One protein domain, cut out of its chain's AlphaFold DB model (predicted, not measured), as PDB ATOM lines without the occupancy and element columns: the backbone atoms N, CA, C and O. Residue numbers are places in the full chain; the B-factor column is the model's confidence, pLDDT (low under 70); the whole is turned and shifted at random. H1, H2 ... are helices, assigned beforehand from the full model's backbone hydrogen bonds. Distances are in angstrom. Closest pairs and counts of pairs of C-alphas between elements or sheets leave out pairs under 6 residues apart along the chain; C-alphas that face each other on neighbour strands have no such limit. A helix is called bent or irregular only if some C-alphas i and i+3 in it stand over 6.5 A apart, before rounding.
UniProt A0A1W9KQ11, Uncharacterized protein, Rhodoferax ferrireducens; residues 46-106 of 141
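What this domain is: This is residues 46 to 106 of the 141 residues of an uncharacterized protein of Rhodoferax ferrireducens (UniProt A0A1W9KQ11). Two helices of equal residue count, H1 and H4, lie side by side and run opposite ways, while H2 and the shorter H3 lie away from H1, with H3 past the last residues of H2 and running back. The chain passes round from H1 through H2 and H3 and comes back along H4, so that the first and last printed residues end up near one another; H4 reaches from H2 to H1, and the free residues 63 to 68 and 79 to 84 stick out. The printed part has 61 residues with four named helices, in the order H1, H2, H3, H4, and no named strand; its class is all helix. The whole is compact, with a radius of gyration of the C-alphas of 12.0 A, and rounded in outline, spanning 27 by 26 by 20 A.

How they stand to each other: H1, residues 46 to 58, and H4, residues 93 to 105, touch, with 6 pairs of C-alphas within 8 A. Their closest C-alphas are those of Cys 57 and Met 98, 5.9 A apart. They stand at a shallow tilt of 22 degrees and run opposite ways. H4 with residues 94 to 95 alone touches H2, residues 67 to 77, and only just, with 3 pairs of C-alphas within 8 A. The closest C-alphas there are those of Ile 73 and Leu 95, 6.8 A apart; the tilt is steep, 50 degrees, and the two run the same way. H2 also only just touches H3, residues 83 to 89, with 3 pairs within 8 A, the closest C-alphas being those of Leu 76 and Val 86, 7.1 A apart. These two form a helical hairpin, at a shallow tilt of 13 degrees, opposite ways. H3 and H4 are close but not clearly touching, at a steep tilt of 60 degrees, opposite ways; their closest C-alphas, those of Leu 89 and Leu 95, are 7.1 A apart. H1 is apart from H2 and from H3. The helix packing is mostly aligned, but only just, with 2 of 3 touching pairs at a shallow tilt. In H3 every O i to N i+4 pair is within hydrogen-bond range; in H1 it is 7 of 9, in H4 8 of 9, and in H2 3 of 7, beside 6 of 8 O i to N i+3 pairs.

Where its parts are: H1 begins at C-alpha 46, at (-12.961, 3.168, -28.296), and measures 17.5 A from first to last C-alpha. It is neither bent nor irregular, but only just: C-alphas 47 and 50 are 6.3 A apart. H4 measures 19.5 A, from C-alpha 93 at (-30.350, 20.974, -23.045) to C-alpha 105 at (-14.839, 11.557, -30.298). H2 measures 15.1 A and is irregular, with C-alphas 72 and 75 7.2 A apart. H3 measures 10.0 A.

The domain as a whole: The printed part runs from residue 46 to 106 without a cut. The two C-alphas farthest apart, those of Glu 46 and Leu 67, are 30.5 A apart, while those of Glu 46 and Ile 106, the first and last printed, are 7.4 A apart. The links H2 to H3 and H3 to H4 are tight, the link H1 to H2 is short, and no link is long. Residues 63 to 68, of which 67 and 68 belong to H2, and residues 79 to 84, of which 83 and 84 belong to H3, stand free. Without them the body has 49 residues and spans 26 by 23 by 18 A. The mean pLDDT of the printed part is 88.3, and no printed residue is under 70.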
ATOM      1  N   GLU A  46     -11.692   2.509 -28.623       93.06
ATOM      2  CA  GLU A  46     -12.961   3.168 -28.296       93.06
ATOM      3  C   GLU A  46     -13.937   2.333 -27.483       93.06
ATOM      4  O   GLU A  46     -14.716   2.905 -26.720       93.06
ATOM      5  N   VAL A  47     -13.823   1.002 -27.520       91.75
ATOM      6  CA  VAL A  47     -14.599   0.107 -26.648       91.75
ATOM      7  C   VAL A  47     -14.361   0.447 -25.173       91.75
ATOM      8  O   VAL A  47     -15.248   0.280 -24.338       91.75
ATOM      9  N   LYS A  48     -13.174   0.972 -24.834       92.19
ATOM     10  CA  LYS A  48     -12.828   1.404 -23.473       92.19
ATOM     11  C   LYS A  48     -12.954   2.913 -23.265       92.19
ATOM     12  O   LYS A  48     -13.254   3.326 -22.144       92.19
ATOM     13  N   SER A  49     -12.670   3.739 -24.274       94.62
ATOM     14  CA  SER A  49     -12.648   5.199 -24.102       94.62
ATOM     15  C   SER A  49     -14.037   5.839 -24.187       94.62
ATOM     16  O   SER A  49     -14.326   6.713 -23.367       94.62
ATOM     17  N   LEU A  50     -14.926   5.388 -25.081       94.31
ATOM     18  CA  LEU A  50     -16.260   5.984 -25.241       94.31
ATOM     19  C   LEU A  50     -17.148   5.805 -24.003       94.31
ATOM     20  O   LEU A  50     -17.734   6.798 -23.572       94.31
ATOM     21  N   PRO A  51     -17.212   4.629 -23.341       92.38
ATOM     22  CA  PRO A  51     -17.969   4.505 -22.094       92.38
ATOM     23  C   PRO A  51     -17.442   5.419 -20.979       92.38
ATOM     24  O   PRO A  51     -18.220   5.981 -20.211       92.38
ATOM     25  N   LYS A  52     -16.118   5.622 -20.903       92.75
ATOM     26  CA  LYS A  52     -15.515   6.568 -19.949       92.75
ATOM     27  C   LYS A  52     -15.903   8.009 -20.269       92.75
ATOM     28  O   LYS A  52     -16.232   8.758 -19.356       92.75
ATOM     29  N   LEU A  53     -15.892   8.384 -21.548       94.31
ATOM     30  CA  LEU A  53     -16.325   9.706 -21.992       94.31
ATOM     31  C   LEU A  53     -17.815   9.932 -21.712       94.31
ATOM     32  O   LEU A  53     -18.175  11.000 -21.228       94.31
ATOM     33  N   LEU A  54     -18.666   8.928 -21.942       91.44
ATOM     34  CA  LEU A  54     -20.089   8.986 -21.606       91.44
ATOM     35  C   LEU A  54     -20.292   9.238 -20.108       91.44
ATOM     36  O   LEU A  54     -21.022  10.154 -19.746       91.44
ATOM     37  N   ASN A  55     -19.603   8.490 -19.244       89.62
ATOM     38  CA  ASN A  55     -19.667   8.709 -17.797       89.62
ATOM     39  C   ASN A  55     -19.182  10.113 -17.402       89.62
ATOM     40  O   ASN A  55     -19.831  10.774 -16.600       89.62
ATOM     41  N   ALA A  56     -18.106  10.613 -18.015       90.31
ATOM     42  CA  ALA A  56     -17.633  11.980 -17.782       90.31
ATOM     43  C   ALA A  56     -18.643  13.048 -18.250       90.31
ATOM     44  O   ALA A  56     -18.783  14.090 -17.617       90.31
ATOM     45  N   CYS A  57     -19.368  12.795 -19.343       89.25
ATOM     46  CA  CYS A  57     -20.460  13.644 -19.827       89.25
ATOM     47  C   CYS A  57     -21.673  13.637 -18.876       89.25
ATOM     48  O   CYS A  57     -22.298  14.677 -18.641       89.25
ATOM     49  N   LEU A  58     -21.990  12.472 -18.303       86.31
ATOM     50  CA  LEU A  58     -23.010  12.308 -17.267       86.31
ATOM     51  C   LEU A  58     -22.583  12.941 -15.930       86.31
ATOM     52  O   LEU A  58     -23.441  13.400 -15.183       86.31
ATOM     53  N   GLY A  59     -21.285  13.097 -15.676       86.00
ATOM     54  CA  GLY A  59     -20.745  13.686 -14.450       86.00
ATOM     55  C   GLY A  59     -20.787  12.711 -13.273       86.00
ATOM     56  O   GLY A  59     -21.667  11.858 -13.198       86.00
ATOM     57  N   ASP A  60     -19.840  12.832 -12.347       80.25
ATOM     58  CA  ASP A  60     -19.606  11.821 -11.302       80.25
ATOM     59  C   ASP A  60     -20.817  11.598 -10.381       80.25
ATOM     60  O   ASP A  60     -21.066  10.479  -9.932       80.25
ATOM     61  N   ASP A  61     -21.620  12.642 -10.181       79.62
ATOM     62  CA  ASP A  61     -22.783  12.612  -9.300       79.62
ATOM     63  C   ASP A  61     -24.097  12.259 -10.002       79.62
ATOM     64  O   ASP A  61     -25.147  12.338  -9.387       79.62
ATOM     65  N   TRP A  62     -24.127  11.849 -11.273       79.69
ATOM     66  CA  TRP A  62     -25.418  11.637 -11.960       79.69
ATOM     67  C   TRP A  62     -26.297  10.559 -11.303       79.69
ATOM     68  O   TRP A  62     -27.525  10.652 -11.307       79.69
ATOM     69  N   ILE A  63     -25.665   9.555 -10.686       80.56
ATOM     70  CA  ILE A  63     -26.347   8.491  -9.939       80.56
ATOM     71  C   ILE A  63     -26.843   9.007  -8.582       80.56
ATOM     72  O   ILE A  63     -27.936   8.642  -8.146       80.56
ATOM     73  N   SER A  64     -26.074   9.862  -7.910       85.62
ATOM     74  CA  SER A  64     -26.408  10.491  -6.620       85.62
ATOM     75  C   SER A  64     -27.232  11.777  -6.768       85.62
ATOM     76  O   SER A  64     -27.757  12.275  -5.775       85.62
ATOM     77  N   GLY A  65     -27.386  12.272  -7.995       81.75
ATOM     78  CA  GLY A  65     -27.996  13.547  -8.334       81.75
ATOM     79  C   GLY A  65     -29.472  13.605  -7.983       81.75
ATOM     80  O   GLY A  65     -30.116  12.590  -7.662       81.75
ATOM     81  N   ASN A  66     -30.025  14.810  -8.044       85.56
ATOM     82  CA  ASN A  66     -31.432  15.001  -7.727       85.56
ATOM     83  C   ASN A  66     -32.329  14.374  -8.816       85.56
ATOM     84  O   ASN A  66     -31.887  14.029  -9.914       85.56
ATOM     85  N   LEU A  67     -33.609  14.163  -8.493       84.94
ATOM     86  CA  LEU A  67     -34.538  13.500  -9.414       84.94
ATOM     87  C   LEU A  67     -34.696  14.271 -10.734       84.94
ATOM     88  O   LEU A  67     -34.822  13.637 -11.777       84.94
ATOM     89  N   GLN A  68     -34.648  15.605 -10.689       82.88
ATOM     90  CA  GLN A  68     -34.808  16.454 -11.868       82.88
ATOM     91  C   GLN A  68     -33.659  16.240 -12.864       82.88
ATOM     92  O   GLN A  68     -33.903  15.953 -14.030       82.88
ATOM     93  N   GLU A  69     -32.411  16.255 -12.394       79.25
ATOM     94  CA  GLU A  69     -31.220  16.026 -13.228       79.25
ATOM     95  C   GLU A  69     -31.226  14.647 -13.897       79.25
ATOM     96  O   GLU A  69     -30.752  14.484 -15.023       79.25
ATOM     97  N   LYS A  70     -31.772  13.639 -13.209       84.00
ATOM     98  CA  LYS A  70     -31.932  12.288 -13.760       84.00
ATOM     99  C   LYS A  70     -33.033  12.245 -14.809       84.00
ATOM    100  O   LYS A  70     -32.860  11.595 -15.835       84.00
ATOM    101  N   GLN A  71     -34.152  12.924 -14.565       83.75
ATOM    102  CA  GLN A  71     -35.268  12.994 -15.510       83.75
ATOM    103  C   GLN A  71     -34.857  13.637 -16.837       83.75
ATOM    104  O   GLN A  71     -35.284  13.153 -17.883       83.75
ATOM    105  N   ASP A  72     -33.965  14.629 -16.803       80.12
ATOM    106  CA  ASP A  72     -33.479  15.330 -17.998       80.12
ATOM    107  C   ASP A  72     -32.737  14.412 -18.992       80.12
ATOM    108  O   ASP A  72     -32.648  14.725 -20.178       80.12
ATOM    109  N   ILE A  73     -32.220  13.265 -18.532       84.75
ATOM    110  CA  ILE A  73     -31.533  12.273 -19.375       84.75
ATOM    111  C   ILE A  73     -32.281  10.936 -19.475       84.75
ATOM    112  O   ILE A  73     -32.057  10.184 -20.424       84.75
ATOM    113  N   ALA A  74     -33.180  10.634 -18.529       85.69
ATOM    114  CA  ALA A  74     -33.849   9.337 -18.378       85.69
ATOM    115  C   ALA A  74     -34.595   8.879 -19.637       85.69
ATOM    116  O   ALA A  74     -34.711   7.678 -19.883       85.69
ATOM    117  N   ALA A  75     -35.071   9.831 -20.441       86.12
ATOM    118  CA  ALA A  75     -35.776   9.546 -21.679       86.12
ATOM    119  C   ALA A  75     -34.953   8.679 -22.645       86.12
ATOM    120  O   ALA A  75     -35.543   7.859 -23.331       86.12
ATOM    121  N   LEU A  76     -33.612   8.753 -22.640       85.00
ATOM    122  CA  LEU A  76     -32.761   7.890 -23.477       85.00
ATOM    123  C   LEU A  76     -32.910   6.388 -23.182       85.00
ATOM    124  O   LEU A  76     -32.574   5.563 -24.028       85.00
ATOM    125  N   TRP A  77     -33.400   6.029 -21.995       87.19
ATOM    126  CA  TRP A  77     -33.631   4.642 -21.587       87.19
ATOM    127  C   TRP A  77     -35.096   4.217 -21.721       87.19
ATOM    128  O   TRP A  77     -35.458   3.122 -21.284       87.19
ATOM    129  N   ALA A  78     -35.951   5.055 -22.316       88.25
ATOM    130  CA  ALA A  78     -37.315   4.660 -22.617       88.25
ATOM    131  C   ALA A  78     -37.309   3.502 -23.635       88.25
ATOM    132  O   ALA A  78     -36.593   3.555 -24.641       88.25
ATOM    133  N   PRO A  79     -38.076   2.427 -23.391       90.88
ATOM    134  CA  PRO A  79     -38.155   1.324 -24.333       90.88
ATOM    135  C   PRO A  79     -38.844   1.775 -25.623       90.88
ATOM    136  O   PRO A  79     -39.745   2.611 -25.600       90.88
ATOM    137  N   CYS A  80     -38.464   1.149 -26.738       91.31
ATOM    138  CA  CYS A  80     -39.139   1.291 -28.030       91.31
ATOM    139  C   CYS A  80     -39.142   2.708 -28.633       91.31
ATOM    140  O   CYS A  80     -40.014   2.997 -29.449       91.31
ATOM    141  N   LEU A  81     -38.179   3.567 -28.284       89.81
ATOM    142  CA  LEU A  81     -38.011   4.840 -28.984       89.81
ATOM    143  C   LEU A  81     -37.675   4.607 -30.458       89.81
ATOM    144  O   LEU A  81     -36.750   3.865 -30.801       89.81
ATOM    145  N   SER A  82     -38.416   5.278 -31.330       92.62
ATOM    146  CA  SER A  82     -38.078   5.403 -32.740       92.62
ATOM    147  C   SER A  82     -36.830   6.265 -32.931       92.62
ATOM    148  O   SER A  82     -36.436   7.046 -32.063       92.62
ATOM    149  N   LYS A  83     -36.214   6.158 -34.113       90.69
ATOM    150  CA  LYS A  83     -35.070   6.998 -34.485       90.69
ATOM    151  C   LYS A  83     -35.385   8.491 -34.345       90.69
ATOM    152  O   LYS A  83     -34.585   9.217 -33.763       90.69
ATOM    153  N   ASP A  84     -36.543   8.922 -34.838       93.62
ATOM    154  CA  ASP A  84     -36.930  10.334 -34.831       93.62
ATOM    155  C   ASP A  84     -37.134  10.855 -33.403       93.62
ATOM    156  O   ASP A  84     -36.734  11.976 -33.093       93.62
ATOM    157  N   GLU A  85     -37.696  10.037 -32.506       91.50
ATOM    158  CA  GLU A  85     -37.818  10.383 -31.086       91.50
ATOM    159  C   GLU A  85     -36.443  10.505 -30.420       91.50
ATOM    160  O   GLU A  85     -36.193  11.479 -29.712       91.50
ATOM    161  N   VAL A  86     -35.520   9.572 -30.686       89.69
ATOM    162  CA  VAL A  86     -34.139   9.663 -30.183       89.69
ATOM    163  C   VAL A  86     -33.458  10.936 -30.686       89.69
ATOM    164  O   VAL A  86     -32.827  11.649 -29.905       89.69
ATOM    165  N   ASP A  87     -33.598  11.257 -31.972       90.75
ATOM    166  CA  ASP A  87     -33.013  12.468 -32.545       90.75
ATOM    167  C   ASP A  87     -33.592  13.739 -31.906       90.75
ATOM    168  O   ASP A  87     -32.834  14.665 -31.610       90.75
ATOM    169  N   GLN A  88     -34.892  13.760 -31.601       90.44
ATOM    170  CA  GLN A  88     -35.531  14.863 -30.878       90.44
ATOM    171  C   GLN A  88     -35.024  15.009 -29.439       90.44
ATOM    172  O   GLN A  88     -34.812  16.140 -28.998       90.44
ATOM    173  N   LEU A  89     -34.782  13.911 -28.712       89.44
ATOM    174  CA  LEU A  89     -34.225  13.974 -27.351       89.44
ATOM    175  C   LEU A  89     -32.876  14.700 -27.320       89.44
ATOM    176  O   LEU A  89     -32.590  15.464 -26.398       89.44
ATOM    177  N   PHE A  90     -32.066  14.524 -28.361       90.38
ATOM    178  CA  PHE A  90     -30.767  15.178 -28.486       90.38
ATOM    179  C   PHE A  90     -30.823  16.641 -28.950       90.38
ATOM    180  O   PHE A  90     -29.778  17.282 -29.034       90.38
ATOM    181  N   CYS A  91     -31.999  17.203 -29.232       87.44
ATOM    182  CA  CYS A  91     -32.130  18.619 -29.584       87.44
ATOM    183  C   CYS A  91     -32.126  19.553 -28.365       87.44
ATOM    184  O   CYS A  91     -32.013  20.769 -28.540       87.44
ATOM    185  N   PHE A  92     -32.248  19.021 -27.144       79.69
ATOM    186  CA  PHE A  92     -32.507  19.824 -25.952       79.69
ATOM    187  C   PHE A  92     -31.425  19.701 -24.881       79.69
ATOM    188  O   PHE A  92     -30.925  18.618 -24.573       79.69
ATOM    189  N   GLY A  93     -31.128  20.853 -24.272       79.56
ATOM    190  CA  GLY A  93     -30.350  20.974 -23.045       79.56
ATOM    191  C   GLY A  93     -29.035  20.198 -23.068       79.56
ATOM    192  O   GLY A  93     -28.288  20.212 -24.042       79.56
ATOM    193  N   ARG A  94     -28.785  19.499 -21.962       84.44
ATOM    194  CA  ARG A  94     -27.565  18.735 -21.703       84.44
ATOM    195  C   ARG A  94     -27.310  17.619 -22.721       84.44
ATOM    196  O   ARG A  94     -26.156  17.332 -23.028       84.44
ATOM    197  N   LEU A  95     -28.358  16.987 -23.251       87.81
ATOM    198  CA  LEU A  95     -28.220  15.854 -24.168       87.81
ATOM    199  C   LEU A  95     -27.581  16.262 -25.497       87.81
ATOM    200  O   LEU A  95     -26.774  15.504 -26.036       87.81
ATOM    201  N   LYS A  96     -27.881  17.468 -25.988       90.00
ATOM    202  CA  LYS A  96     -27.269  18.005 -27.207       90.00
ATOM    203  C   LYS A  96     -25.746  18.069 -27.093       90.00
ATOM    204  O   LYS A  96     -25.043  17.485 -27.917       90.00
ATOM    205  N   ASP A  97     -25.246  18.697 -26.033       89.12
ATOM    206  CA  ASP A  97     -23.806  18.854 -25.800       89.12
ATOM    207  C   ASP A  97     -23.118  17.492 -25.620       89.12
ATOM    208  O   ASP A  97     -22.015  17.255 -26.123       89.12
ATOM    209  N   MET A  98     -23.788  16.554 -24.937       90.50
ATOM    210  CA  MET A  98     -23.299  15.182 -24.794       90.50
ATOM    211  C   MET A  98     -23.186  14.475 -26.148       90.50
ATOM    212  O   MET A  98     -22.171  13.822 -26.397       90.50
ATOM    213  N   ARG A  99     -24.193  14.614 -27.025       91.94
ATOM    214  CA  ARG A  99     -24.176  14.038 -28.377       91.94
ATOM    215  C   ARG A  99     -23.022  14.590 -29.188       91.94
ATOM    216  O   ARG A  99     -22.274  13.801 -29.745       91.94
ATOM    217  N   GLU A 100     -22.860  15.908 -29.240       92.00
ATOM    218  CA  GLU A 100     -21.792  16.540 -30.022       92.00
ATOM    219  C   GLU A 100     -20.408  16.079 -29.551       92.00
ATOM    220  O   GLU A 100     -19.562  15.700 -30.364       92.00
ATOM    221  N   ARG A 101     -20.193  16.020 -28.232       93.62
ATOM    222  CA  ARG A 101     -18.919  15.586 -27.651       93.62
ATOM    223  C   ARG A 101     -18.627  14.105 -27.883       93.62
ATOM    224  O   ARG A 101     -17.490  13.762 -28.196       93.62
ATOM    225  N   LEU A 102     -19.624  13.234 -27.715       93.25
ATOM    226  CA  LEU A 102     -19.474  11.800 -27.970       93.25
ATOM    227  C   LEU A 102     -19.259  11.540 -29.457       93.25
ATOM    228  O   LEU A 102     -18.306  10.861 -29.819       93.25
ATOM    229  N   TRP A 103     -20.094  12.127 -30.314       92.56
ATOM    230  CA  TRP A 103     -20.015  11.959 -31.761       92.56
ATOM    231  C   TRP A 103     -18.680  12.451 -32.317       92.56
ATOM    232  O   TRP A 103     -18.043  11.756 -33.100       92.56
ATOM    233  N   GLY A 104     -18.205  13.612 -31.856       93.00
ATOM    234  CA  GLY A 104     -16.909  14.159 -32.253       93.00
ATOM    235  C   GLY A 104     -15.701  13.343 -31.779       93.00
ATOM    236  O   GLY A 104     -14.604  13.550 -32.301       93.00
ATOM    237  N   ALA A 105     -15.882  12.440 -30.811       94.19
ATOM    238  CA  ALA A 105     -14.839  11.557 -30.298       94.19
ATOM    239  C   ALA A 105     -14.806  10.180 -30.977       94.19
ATOM    240  O   ALA A 105     -13.830   9.464 -30.777       94.19
ATOM    241  N   ILE A 106     -15.835   9.813 -31.749       93.88
ATOM    242  CA  ILE A 106     -15.870   8.550 -32.493       93.88
ATOM    243  C   ILE A 106     -14.939   8.667 -33.704       93.88
ATOM    244  O   ILE A 106     -15.145   9.509 -34.577       93.88
TER     245      ILE A 106